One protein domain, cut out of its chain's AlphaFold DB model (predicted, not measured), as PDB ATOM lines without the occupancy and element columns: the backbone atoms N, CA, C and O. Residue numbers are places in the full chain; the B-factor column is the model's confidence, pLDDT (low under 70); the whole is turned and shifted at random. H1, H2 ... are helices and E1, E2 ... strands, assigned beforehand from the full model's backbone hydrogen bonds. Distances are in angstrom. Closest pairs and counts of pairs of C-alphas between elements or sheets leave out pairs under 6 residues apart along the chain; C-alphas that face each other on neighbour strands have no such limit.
ATOM      1  N   ARG A   5     365.117 375.248 309.117       92.81
ATOM      2  CA  ARG A   5     366.166 375.158 308.088       92.81
ATOM      3  C   ARG A   5     366.254 376.421 307.237       92.81
ATOM      4  O   ARG A   5     367.359 376.859 306.925       92.81
ATOM      5  N   LEU A   6     365.119 377.053 306.925       93.62
ATOM      6  CA  LEU A   6     365.092 378.309 306.169       93.62
ATOM      7  C   LEU A   6     365.617 379.477 307.009       93.62
ATOM      8  O   LEU A   6     366.356 380.318 306.496       93.62
ATOM      9  N   LYS A   7     365.313 379.496 308.314       93.12
ATOM     10  CA  LYS A   7     365.885 380.473 309.259       93.12
ATOM     11  C   LYS A   7     367.404 380.321 309.360       93.12
ATOM     12  O   LYS A   7     368.125 381.315 309.277       93.12
ATOM     13  N   VAL A   8     367.888 379.080 309.471       95.88
ATOM     14  CA  VAL A   8     369.326 378.773 309.481       95.88
ATOM     15  C   VAL A   8     369.989 379.212 308.177       95.88
ATOM     16  O   VAL A   8     371.017 379.885 308.214       95.88
ATOM     17  N   PHE A   9     369.389 378.905 307.026       96.75
ATOM     18  CA  PHE A   9     369.896 379.331 305.724       96.75
ATOM     19  C   PHE A   9     370.027 380.851 305.608       96.75
ATOM     20  O   PHE A   9     371.103 381.342 305.262       96.75
ATOM     21  N   VAL A  10     368.984 381.604 305.969       96.06
ATOM     22  CA  VAL A  10     369.026 383.075 305.986       96.06
ATOM     23  C   VAL A  10     370.145 383.580 306.895       96.06
ATOM     24  O   VAL A  10     370.926 384.431 306.474       96.06
ATOM     25  N   ALA A  11     370.286 383.020 308.100       95.69
ATOM     26  CA  ALA A  11     371.337 383.421 309.030       95.69
ATOM     27  C   ALA A  11     372.744 383.184 308.459       95.69
ATOM     28  O   ALA A  11     373.586 384.074 308.546       95.69
ATOM     29  N   VAL A  12     372.995 382.028 307.833       96.94
ATOM     30  CA  VAL A  12     374.283 381.722 307.182       96.94
ATOM     31  C   VAL A  12     374.575 382.693 306.039       96.94
ATOM     32  O   VAL A  12     375.707 383.164 305.911       96.94
ATOM     33  N   CYS A  13     373.567 383.039 305.235       96.06
ATOM     34  CA  CYS A  13     373.700 384.017 304.153       96.06
ATOM     35  C   CYS A  13     374.062 385.415 304.675       96.06
ATOM     36  O   CYS A  13     374.956 386.064 304.132       96.06
ATOM     37  N   GLU A  14     373.397 385.872 305.738       95.00
ATOM     38  CA  GLU A  14     373.618 387.196 306.329       95.00
ATOM     39  C   GLU A  14     374.982 387.315 307.011       95.00
ATOM     40  O   GLU A  14     375.668 388.324 306.855       95.00
ATOM     41  N   THR A  15     375.399 386.287 307.751       95.12
ATOM     42  CA  THR A  15     376.676 386.299 308.479       95.12
ATOM     43  C   THR A  15     377.868 385.906 307.607       95.12
ATOM     44  O   THR A  15     379.019 386.072 308.025       95.12
ATOM     45  N   ARG A  16     377.604 385.393 306.396       93.38
ATOM     46  CA  ARG A  16     378.592 384.865 305.443       93.38
ATOM     47  C   ARG A  16     379.497 383.786 306.049       93.38
ATOM     48  O   ARG A  16     380.671 383.684 305.691       93.38
ATOM     49  N   GLY A  17     378.974 382.984 306.978       93.31
ATOM     50  CA  GLY A  17     379.739 381.898 307.582       93.31
ATOM     51  C   GLY A  17     378.960 381.061 308.589       93.31
ATOM     52  O   GLY A  17     378.166 381.570 309.375       93.31
ATOM     53  N   TYR A  18     379.246 379.759 308.607       94.94
ATOM     54  CA  TYR A  18     378.572 378.806 309.490       94.94
ATOM     55  C   TYR A  18     378.781 379.095 310.977       94.94
ATOM     56  O   TYR A  18     377.821 379.029 311.733       94.94
ATOM     57  N   GLN A  19     380.009 379.430 311.393       95.12
ATOM     58  CA  GLN A  19     380.303 379.684 312.807       95.12
ATOM     59  C   GLN A  19     379.538 380.908 313.318       95.12
ATOM     60  O   GLN A  19     378.777 380.810 314.267       95.12
ATOM     61  N   LYS A  20     379.632 382.030 312.596       95.88
ATOM     62  CA  LYS A  20     378.914 383.262 312.948       95.88
ATOM     63  C   LYS A  20     377.392 383.075 312.954       95.88
ATOM     64  O   LYS A  20     376.696 383.719 313.729       95.88
ATOM     65  N   ALA A  21     376.860 382.223 312.074       96.75
ATOM     66  CA  ALA A  21     375.441 381.873 312.084       96.75
ATOM     67  C   ALA A  21     375.055 381.027 313.303       96.75
ATOM     68  O   ALA A  21     374.008 381.276 313.889       96.75
ATOM     69  N   ALA A  22     375.897 380.063 313.686       97.44
ATOM     70  CA  ALA A  22     375.733 379.276 314.906       97.44
ATOM     71  C   ALA A  22     375.686 380.181 316.140       97.44
ATOM     72  O   ALA A  22     374.732 380.096 316.911       97.44
ATOM     73  N   ASP A  23     376.636 381.112 316.250       97.50
ATOM     74  CA  ASP A  23     376.695 382.074 317.353       97.50
ATOM     75  C   ASP A  23     375.430 382.955 317.386       97.50
ATOM     76  O   ASP A  23     374.800 383.103 318.428       97.50
ATOM     77  N   LYS A  24     374.993 383.478 316.226       96.56
ATOM     78  CA  LYS A  24     373.769 384.299 316.101       96.56
ATOM     79  C   LYS A  24     372.494 383.544 316.495       96.56
ATOM     80  O   LYS A  24     371.544 384.160 316.970       96.56
ATOM     81  N   LEU A  25     372.444 382.241 316.228       95.44
ATOM     82  CA  LEU A  25     371.271 381.399 316.460       95.44
ATOM     83  C   LEU A  25     371.334 380.619 317.777       95.44
ATOM     84  O   LEU A  25     370.388 379.895 318.074       95.44
ATOM     85  N   PHE A  26     372.415 380.757 318.550       96.62
ATOM     86  CA  PHE A  26     372.658 380.003 319.783       96.62
ATOM     87  C   PHE A  26     372.573 378.477 319.586       96.62
ATOM     88  O   PHE A  26     372.046 377.752 320.428       96.62
ATOM     89  N   ILE A  27     373.097 377.978 318.461       96.75
ATOM     90  CA  ILE A  27     373.181 376.541 318.149       96.75
ATOM     91  C   ILE A  27     374.600 376.151 317.739       96.75
ATOM     92  O   ILE A  27     375.430 376.998 317.422       96.75
ATOM     93  N   SER A  28     374.897 374.852 317.710       97.75
ATOM     94  CA  SER A  28     376.218 374.369 317.310       97.75
ATOM     95  C   SER A  28     376.450 374.499 315.797       97.75
ATOM     96  O   SER A  28     375.543 374.319 314.980       97.75
ATOM     97  N   GLN A  29     377.694 374.757 315.385       97.00
ATOM     98  CA  GLN A  29     378.069 374.803 313.967       97.00
ATOM     99  C   GLN A  29     377.746 373.496 313.203       97.00
ATOM    100  O   GLN A  29     377.252 373.595 312.073       97.00
ATOM    101  N   PRO A  30     377.928 372.285 313.779       97.81
ATOM    102  CA  PRO A  30     377.483 371.044 313.147       97.81
ATOM    103  C   PRO A  30     375.976 371.008 312.872       97.81
ATOM    104  O   PRO A  30     375.580 370.536 311.806       97.81
ATOM    105  N   ALA A  31     375.146 371.552 313.773       97.25
ATOM    106  CA  ALA A  31     373.702 371.655 313.561       97.25
ATOM    107  C   ALA A  31     373.372 372.598 312.395       97.25
ATOM    108  O   ALA A  31     372.589 372.237 311.516       97.25
ATOM    109  N   VAL A  32     374.038 373.759 312.311       97.44
ATOM    110  CA  VAL A  32     373.904 374.677 311.164       97.44
ATOM    111  C   VAL A  32     374.256 373.956 309.858       97.44
ATOM    112  O   VAL A  32     373.473 373.960 308.910       97.44
ATOM    113  N   SER A  33     375.416 373.295 309.809       96.44
ATOM    114  CA  SER A  33     375.869 372.541 308.632       96.44
ATOM    115  C   SER A  33     374.899 371.421 308.246       96.44
ATOM    116  O   SER A  33     374.643 371.197 307.063       96.44
ATOM    117  N   HIS A  34     374.333 370.717 309.228       97.50
ATOM    118  CA  HIS A  34     373.333 369.680 308.995       97.50
ATOM    119  C   HIS A  34     372.046 370.254 308.387       97.50
ATOM    120  O   HIS A  34     371.583 369.746 307.370       97.50
ATOM    121  N   HIS A  35     371.523 371.359 308.926       97.12
ATOM    122  CA  HIS A  35     370.345 372.026 308.367       97.12
ATOM    123  C   HIS A  35     370.552 372.483 306.921       97.12
ATOM    124  O   HIS A  35     369.673 372.252 306.091       97.12
ATOM    125  N   ILE A  36     371.709 373.079 306.600       97.44
ATOM    126  CA  ILE A  36     372.015 373.488 305.222       97.44
ATOM    127  C   ILE A  36     372.118 372.273 304.303       97.44
ATOM    128  O   ILE A  36     371.523 372.283 303.232       97.44
ATOM    129  N   ARG A  37     372.815 371.207 304.717       97.00
ATOM    130  CA  ARG A  37     372.932 369.991 303.898       97.00
ATOM    131  C   ARG A  37     371.577 369.355 303.610       97.00
ATOM    132  O   ARG A  37     371.327 369.016 302.460       97.00
ATOM    133  N   ASN A  38     370.707 369.238 304.609       96.81
ATOM    134  CA  ASN A  38     369.372 368.670 304.411       96.81
ATOM    135  C   ASN A  38     368.523 369.553 303.486       96.81
ATOM    136  O   ASN A  38     367.777 369.035 302.664       96.81
ATOM    137  N   LEU A  39     368.649 370.879 303.600       96.19
ATOM    138  CA  LEU A  39     367.951 371.809 302.713       96.19
ATOM    139  C   LEU A  39     368.449 371.695 301.264       96.19
ATOM    140  O   LEU A  39     367.645 371.649 300.341       96.19
ATOM    141  N   GLU A  40     369.761 371.607 301.055       96.94
ATOM    142  CA  GLU A  40     370.346 371.385 299.724       96.94
ATOM    143  C   GLU A  40     369.948 370.025 299.129       96.94
ATOM    144  O   GLU A  40     369.737 369.926 297.923       96.94
ATOM    145  N   GLN A  41     369.828 368.984 299.962       97.06
ATOM    146  CA  GLN A  41     369.356 367.660 299.543       97.06
ATOM    147  C   GLN A  41     367.895 367.695 299.093       97.06
ATOM    148  O   GLN A  41     367.587 367.189 298.021       97.06
ATOM    149  N   GLU A  42     367.016 368.323 299.874       95.19
ATOM    150  CA  GLU A  42     365.601 368.471 299.521       95.19
ATOM    151  C   GLU A  42     365.413 369.280 298.232       95.19
ATOM    152  O   GLU A  42     364.598 368.928 297.386       95.19
ATOM    153  N   MET A  43     366.214 370.331 298.048       93.06
ATOM    154  CA  MET A  43     366.174 371.173 296.850       93.06
ATOM    155  C   MET A  43     366.892 370.545 295.643       93.06
ATOM    156  O   MET A  43     366.865 371.115 294.553       93.06
ATOM    157  N   GLY A  44     367.590 369.419 295.826       97.12
ATOM    158  CA  GLY A  44     368.371 368.755 294.780       97.12
ATOM    159  C   GLY A  44     369.523 369.596 294.214       97.12
ATOM    160  O   GLY A  44     370.020 369.308 293.126       97.12
ATOM    161  N   THR A  45     369.951 370.657 294.906       97.19
ATOM    162  CA  THR A  45     370.943 371.613 294.395       97.19
ATOM    163  C   THR A  45     371.753 372.260 295.509       97.19
ATOM    164  O   THR A  45     371.311 372.393 296.650       97.19
ATOM    165  N   LYS A  46     372.963 372.711 295.165       97.19
ATOM    166  CA  LYS A  46     373.794 373.502 296.073       97.19
ATOM    167  C   LYS A  46     373.278 374.929 296.159       97.19
ATOM    168  O   LYS A  46     373.035 375.574 295.140       97.19
ATOM    169  N   LEU A  47     373.181 375.440 297.378       97.00
ATOM    170  CA  LEU A  47     372.767 376.806 297.687       97.00
ATOM    171  C   LEU A  47     373.978 377.658 298.082       97.00
ATOM    172  O   LEU A  47     374.026 378.847 297.765       97.00
ATOM    173  N   ILE A  48     374.971 377.042 298.734       95.88
ATOM    174  CA  ILE A  48     376.179 377.707 299.232       95.88
ATOM    175  C   ILE A  48     377.425 376.979 298.723       95.88
ATOM    176  O   ILE A  48     377.527 375.755 298.777       95.88
ATOM    177  N   VAL A  49     378.418 377.746 298.279       93.94
ATOM    178  CA  VAL A  49     379.734 377.246 297.862       93.94
ATOM    179  C   VAL A  49     380.856 378.056 298.507       93.94
ATOM    180  O   VAL A  49     380.671 379.204 298.905       93.94
ATOM    181  N   PHE A  50     382.041 377.456 298.613       89.44
ATOM    182  CA  PHE A  50     383.240 378.117 299.133       89.44
ATOM    183  C   PHE A  50     384.291 378.188 298.040       89.44
ATOM    184  O   PHE A  50     384.633 377.165 297.442       89.44
ATOM    185  N   ARG A  51     384.832 379.384 297.795       82.62
ATOM    186  CA  ARG A  51     385.988 379.516 296.905       82.62
ATOM    187  C   ARG A  51     387.203 378.832 297.528       82.62
ATOM    188  O   ARG A  51     387.469 378.979 298.721       82.62
ATOM    189  N   LYS A  52     387.942 378.095 296.696       72.50
ATOM    190  CA  LYS A  52     389.254 377.542 297.047       72.50
ATOM    191  C   LYS A  52     390.300 378.656 296.890       72.50
ATOM    192  O   LYS A  52     390.318 379.321 295.860       72.50
ATOM    193  N   GLY A  53     391.122 378.886 297.914       67.12
ATOM    194  CA  GLY A  53     392.139 379.946 297.954       67.12
ATOM    195  C   GLY A  53     392.593 380.258 299.385       67.12
ATOM    196  O   GLY A  53     392.092 379.644 300.328       67.12
ATOM    197  N   GLN A  54     393.519 381.213 299.549       61.69
ATOM    198  CA  GLN A  54     394.062 381.614 300.863       61.69
ATOM    199  C   GLN A  54     392.980 382.124 301.832       61.69
ATOM    200  O   GLN A  54     393.093 381.927 303.039       61.69
ATOM    201  N   LEU A  55     391.896 382.710 301.310       69.69
ATOM    202  CA  LEU A  55     390.723 383.098 302.089       69.69
ATOM    203  C   LEU A  55     389.521 382.246 301.654       69.69
ATOM    204  O   LEU A  55     389.019 382.395 300.537       69.69
ATOM    205  N   LYS A  56     389.040 381.348 302.527       73.75
ATOM    206  CA  LYS A  56     387.789 380.604 302.297       73.75
ATOM    207  C   LYS A  56     386.614 381.582 302.306       73.75
ATOM    208  O   LYS A  56     386.087 381.915 303.365       73.75
ATOM    209  N   LEU A  57     386.202 382.035 301.125       84.56
ATOM    210  CA  LEU A  57     385.104 382.985 300.971       84.56
ATOM    211  C   LEU A  57     383.812 382.254 300.597       84.56
ATOM    212  O   LEU A  57     383.764 381.537 299.593       84.56
ATOM    213  N   MET A  58     382.776 382.441 301.414       92.19
ATOM    214  CA  MET A  58     381.440 381.904 301.171       92.19
ATOM    215  C   MET A  58     380.742 382.679 300.047       92.19
ATOM    216  O   MET A  58     380.765 383.911 300.034       92.19
ATOM    217  N   GLN A  59     380.096 381.965 299.127       93.38
ATOM    218  CA  GLN A  59     379.285 382.525 298.046       93.38
ATOM    219  C   GLN A  59     377.967 381.764 297.908       93.38
ATOM    220  O   GLN A  59     377.902 380.565 298.184       93.38
ATOM    221  N   LEU A  60     376.923 382.465 297.469       95.88
ATOM    222  CA  LEU A  60     375.669 381.834 297.072       95.88
ATOM    223  C   LEU A  60     375.769 381.353 295.630       95.88
ATOM    224  O   LEU A  60     376.395 381.995 294.788       95.88
ATOM    225  N   THR A  61     375.141 380.218 295.348       97.12
ATOM    226  CA  THR A  61     374.839 379.830 293.968       97.12
ATOM    227  C   THR A  61     373.660 380.657 293.453       97.12
ATOM    228  O   THR A  61     372.982 381.331 294.229       97.12
ATOM    229  N   LYS A  62     373.333 380.553 292.156       97.44
ATOM    230  CA  LYS A  62     372.140 381.230 291.627       97.44
ATOM    231  C   LYS A  62     370.847 380.777 292.315       97.44
ATOM    232  O   LYS A  62     369.991 381.601 292.624       97.44
ATOM    233  N   HIS A  63     370.742 379.482 292.610       97.44
ATOM    234  CA  HIS A  63     369.638 378.916 293.387       97.44
ATOM    235  C   HIS A  63     369.628 379.468 294.818       97.44
ATOM    236  O   HIS A  63     368.573 379.849 295.318       97.44
ATOM    237  N   GLY A  64     370.804 379.596 295.444       97.25
ATOM    238  CA  GLY A  64     370.961 380.221 296.756       97.25
ATOM    239  C   GLY A  64     370.505 381.681 296.789       97.25
ATOM    240  O   GLY A  64     369.803 382.072 297.716       97.25
ATOM    241  N   GLU A  65     370.834 382.480 295.771       97.56
ATOM    242  CA  GLU A  65     370.366 383.869 295.652       97.56
ATOM    243  C   GLU A  65     368.841 383.962 295.552       97.56
ATOM    244  O   GLU A  65     368.219 384.770 296.247       97.56
ATOM    245  N   ILE A  66     368.241 383.132 294.690       97.25
ATOM    246  CA  ILE A  66     366.788 383.081 294.494       97.25
ATOM    247  C   ILE A  66     366.116 382.712 295.814       97.25
ATOM    248  O   ILE A  66     365.259 383.453 296.294       97.25
ATOM    249  N   LEU A  67     366.551 381.615 296.440       95.94
ATOM    250  CA  LEU A  67     365.991 381.164 297.707       95.94
ATOM    251  C   LEU A  67     366.152 382.228 298.797       95.94
ATOM    252  O   LEU A  67     365.194 382.535 299.499       95.94
ATOM    253  N   PHE A  68     367.327 382.848 298.909       96.62
ATOM    254  CA  PHE A  68     367.594 383.859 299.930       96.62
ATOM    255  C   PHE A  68     366.675 385.078 299.788       96.62
ATOM    256  O   PHE A  68     366.136 385.563 300.787       96.62
ATOM    257  N   LYS A  69     366.425 385.532 298.552       96.38
ATOM    258  CA  LYS A  69     365.480 386.620 298.265       96.38
ATOM    259  C   LYS A  69     364.081 386.308 298.806       96.38
ATOM    260  O   LYS A  69     363.509 387.151 299.498       96.38
ATOM    261  N   TYR A  70     363.547 385.120 298.522       95.56
ATOM    262  CA  TYR A  70     362.206 384.731 298.968       95.56
ATOM    263  C   TYR A  70     362.153 384.439 300.469       95.56
ATOM    264  O   TYR A  70     361.260 384.932 301.157       95.56
ATOM    265  N   CYS A  71     363.145 383.736 301.023       94.12
ATOM    266  CA  CYS A  71     363.197 383.451 302.456       94.12
ATOM    267  C   CYS A  71     363.198 384.731 303.298       94.12
ATOM    268  O   CYS A  71     362.525 384.769 304.322       94.12
ATOM    269  N   LYS A  72     363.872 385.807 302.868       91.56
ATOM    270  CA  LYS A  72     363.816 387.094 303.585       91.56
ATOM    271  C   LYS A  72     362.402 387.675 303.669       91.56
ATOM    272  O   LYS A  72     362.047 388.250 304.696       91.56
ATOM    273  N   GLN A  73     361.606 387.544 302.609       92.94
ATOM    274  CA  GLN A  73     360.221 388.019 302.600       92.94
ATOM    275  C   GLN A  73     359.356 387.173 303.534       92.94
ATOM    276  O   GLN A  73     358.640 387.722 304.368       92.94
ATOM    277  N   VAL A  74     359.501 385.849 303.459       92.38
ATOM    278  CA  VAL A  74     358.747 384.916 304.301       92.38
ATOM    279  C   VAL A  74     359.102 385.080 305.781       92.38
ATOM    280  O   VAL A  74     358.205 385.114 306.613       92.38
ATOM    281  N   VAL A  75     360.381 385.253 306.134       88.38
ATOM    282  CA  VAL A  75     360.804 385.527 307.523       88.38
ATOM    283  C   VAL A  75     360.166 386.813 308.049       88.38
ATOM    284  O   VAL A  75     359.723 386.859 309.196       88.38
ATOM    285  N   LYS A  76     360.092 387.861 307.217       89.50
ATOM    286  CA  LYS A  76     359.432 389.116 307.591       89.50
ATOM    287  C   LYS A  76     357.935 388.904 307.838       89.50
ATOM    288  O   LYS A  76     357.430 389.379 308.849       89.50
ATOM    289  N   GLN A  77     357.256 388.181 306.950       92.38
ATOM    290  CA  GLN A  77     355.830 387.869 307.085       92.38
ATOM    291  C   GLN A  77     355.541 386.989 308.307       92.38
ATOM    292  O   GLN A  77     354.605 387.274 309.041       92.38
ATOM    293  N   ASP A  78     356.363 385.966 308.571       91.50
ATOM    294  CA  ASP A  78     356.242 385.111 309.763       91.50
ATOM    295  C   ASP A  78     356.364 385.956 311.036       91.50
ATOM    296  O   ASP A  78     355.559 385.800 311.948       91.50
ATOM    297  N   LYS A  79     357.298 386.919 311.077       88.62
ATOM    298  CA  LYS A  79     357.433 387.840 312.213       88.62
ATOM    299  C   LYS A  79     356.193 388.722 312.401       88.62
ATOM    300  O   LYS A  79     355.698 388.803 313.519       88.62
ATOM    301  N   GLN A  80     355.681 389.332 311.331       92.50
ATOM    302  CA  GLN A  80     354.461 390.150 311.388       92.50
ATOM    303  C   GLN A  80     353.259 389.329 311.860       92.50
ATOM    304  O   GLN A  80     352.547 389.746 312.764       92.50
ATOM    305  N   LEU A  81     353.097 388.116 311.324       91.81
ATOM    306  CA  LEU A  81     352.068 387.177 311.758       91.81
ATOM    307  C   LEU A  81     352.173 386.888 313.261       91.81
ATOM    308  O   LEU A  81     351.167 386.919 313.961       91.81
ATOM    309  N   GLN A  82     353.374 386.602 313.774       89.94
ATOM    310  CA  GLN A  82     353.552 386.355 315.208       89.94
ATOM    311  C   GLN A  82     353.226 387.594 316.055       89.94
ATOM    312  O   GLN A  82     352.620 387.453 317.113       89.94
ATOM    313  N   GLU A  83     353.599 388.793 315.600       90.44
ATOM    314  CA  GLU A  83     353.274 390.053 316.281       90.44
ATOM    315  C   GLU A  83     351.755 390.295 316.319       90.44
ATOM    316  O   GLU A  83     351.210 390.564 317.388       90.44
ATOM    317  N   GLU A  84     351.055 390.120 315.197       88.88
ATOM    318  CA  GLU A  84     349.597 390.278 315.109       88.88
ATOM    319  C   GLU A  84     348.842 389.250 315.961       88.88
ATOM    320  O   GLU A  84     347.907 389.604 316.684       88.88
ATOM    321  N   LEU A  85     349.266 387.981 315.931       88.38
ATOM    322  CA  LEU A  85     348.685 386.924 316.765       88.38
ATOM    323  C   LEU A  85     348.940 387.167 318.257       88.38
ATOM    324  O   LEU A  85     348.079 386.878 319.088       88.38
ATOM    325  N   ALA A  86     350.108 387.704 318.617       86.25
ATOM    326  CA  ALA A  86     350.423 388.049 319.999       86.25
ATOM    327  C   ALA A  86     349.578 389.226 320.512       86.25
ATOM    328  O   ALA A  86     349.227 389.239 321.693       86.25
ATOM    329  N   GLN A  87     349.243 390.183 319.640       83.56
ATOM    330  CA  GLN A  87     348.386 391.329 319.957       83.56
ATOM    331  C   GLN A  87     346.901 390.944 320.062       83.56
ATOM    332  O   GLN A  87     346.180 391.529 320.863       83.56
ATOM    333  N   ASN A  88     346.452 389.927 319.321       78.31
ATOM    334  CA  ASN A  88     345.049 389.502 319.256       78.31
ATOM    335  C   ASN A  88     344.792 388.156 319.955       78.31
ATOM    336  O   ASN A  88     344.165 387.251 319.398       78.31
ATOM    337  N   LYS A  89     345.267 387.991 321.194       72.94
ATOM    338  CA  LYS A  89     345.013 386.760 321.959       72.94
ATOM    339  C   LYS A  89     343.531 386.627 322.314       72.94
ATOM    340  O   LYS A  89     342.997 387.453 323.045       72.94
TER     341      LYS A  89
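AT A GLANCE: This is residues 5 to 89 of the 172 residues of the protein "Regulatory helix-turn-helix LysR family protein" of [Clostridium] celerecrescens 18A (UniProt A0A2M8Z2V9). A small head of three crossed helices, H1, H2 and H3, has a long helix, H4, passing along it and running out as an arm; H4 begins next to a small hairpin of two strands, E1 and E2, packs on H1 with its residues 68 to 75, and then sticks out, residues 76 to 89, of which 76 to 87 belong to H4, standing free. In the head H1 is in the middle, with H2, H3 and residues 68 to 75 of H4 packed round it. The printed part has 85 residues, with four named helices and two named strands in the order H1, H2, H3, E1, E2, H4; the sheet E1 - E2 is antiparallel and the class is mostly helix. The whole is only just loose, close to compact, with a radius of gyration of the C-alphas of 14.4 A, and the arm makes much of the longest of its spans of 53 by 25 by 20 A.

HOW THE PARTS SIT: Start at the hairpin of E1, residues 48 to 50, and E2, residues 58 to 60, where N 49 and O 59 are 2.9 A apart and N 59 and O 49 are 2.8 A apart, both within hydrogen-bond range. From E2 go on to H4, residues 62 to 87; the closest C-alphas of E1 and H4 are those of Ile 48 and Gly 64, 6.3 A apart. Next find H1, residues 5 to 15, the hub, which touches three helices. H4 touches H1 with residues 68 to 75 alone, the closest C-alphas being those of Val 10 and Phe 68, 6.3 A apart; they run opposite ways at a steep tilt of 69 degrees, only just short of about perpendicular. H1 also touches H3, residues 29 to 42, at a steep tilt of 61 degrees, opposite ways, with the C-alphas of Arg 5 and His 35 closest at 5.2 A. H2, residues 18 to 25, touches H1, with the C-alphas of Val 12 and Ala 21 closest at 5.0 A. H3 touches H2 with residues 29 to 33 alone, about perpendicular at 78 degrees; the closest C-alphas, of Ala 22 and Gln 29, are 5.1 A apart. H4 is apart from H2 and H3. Every O i to N i+4 pair is within hydrogen-bond range in H1, H2 and H3, and 21 of 22 are in H4.

IN THESE COORDINATES: Find C-alpha 48 at (376.179, 377.707, 299.232), where E1 begins; E1 and E2 each measure 7.1 A. H4 runs 38.3 A from C-alpha 62 at (372.140, 381.230, 291.627) to C-alpha 87 at (348.386, 391.329, 319.957). H1 measures 15.3 A from C-alpha 5 at (366.166, 375.158, 308.088), H2 10.4 A and H3 20.1 A.

THE WHOLE: The C-alphas of Gln 54 and Lys 89, 53.6 A apart, are the two farthest apart. The printed part has no cut and no long link. Its mean pLDDT is 92.5, and residues 53 to 55 are under 70.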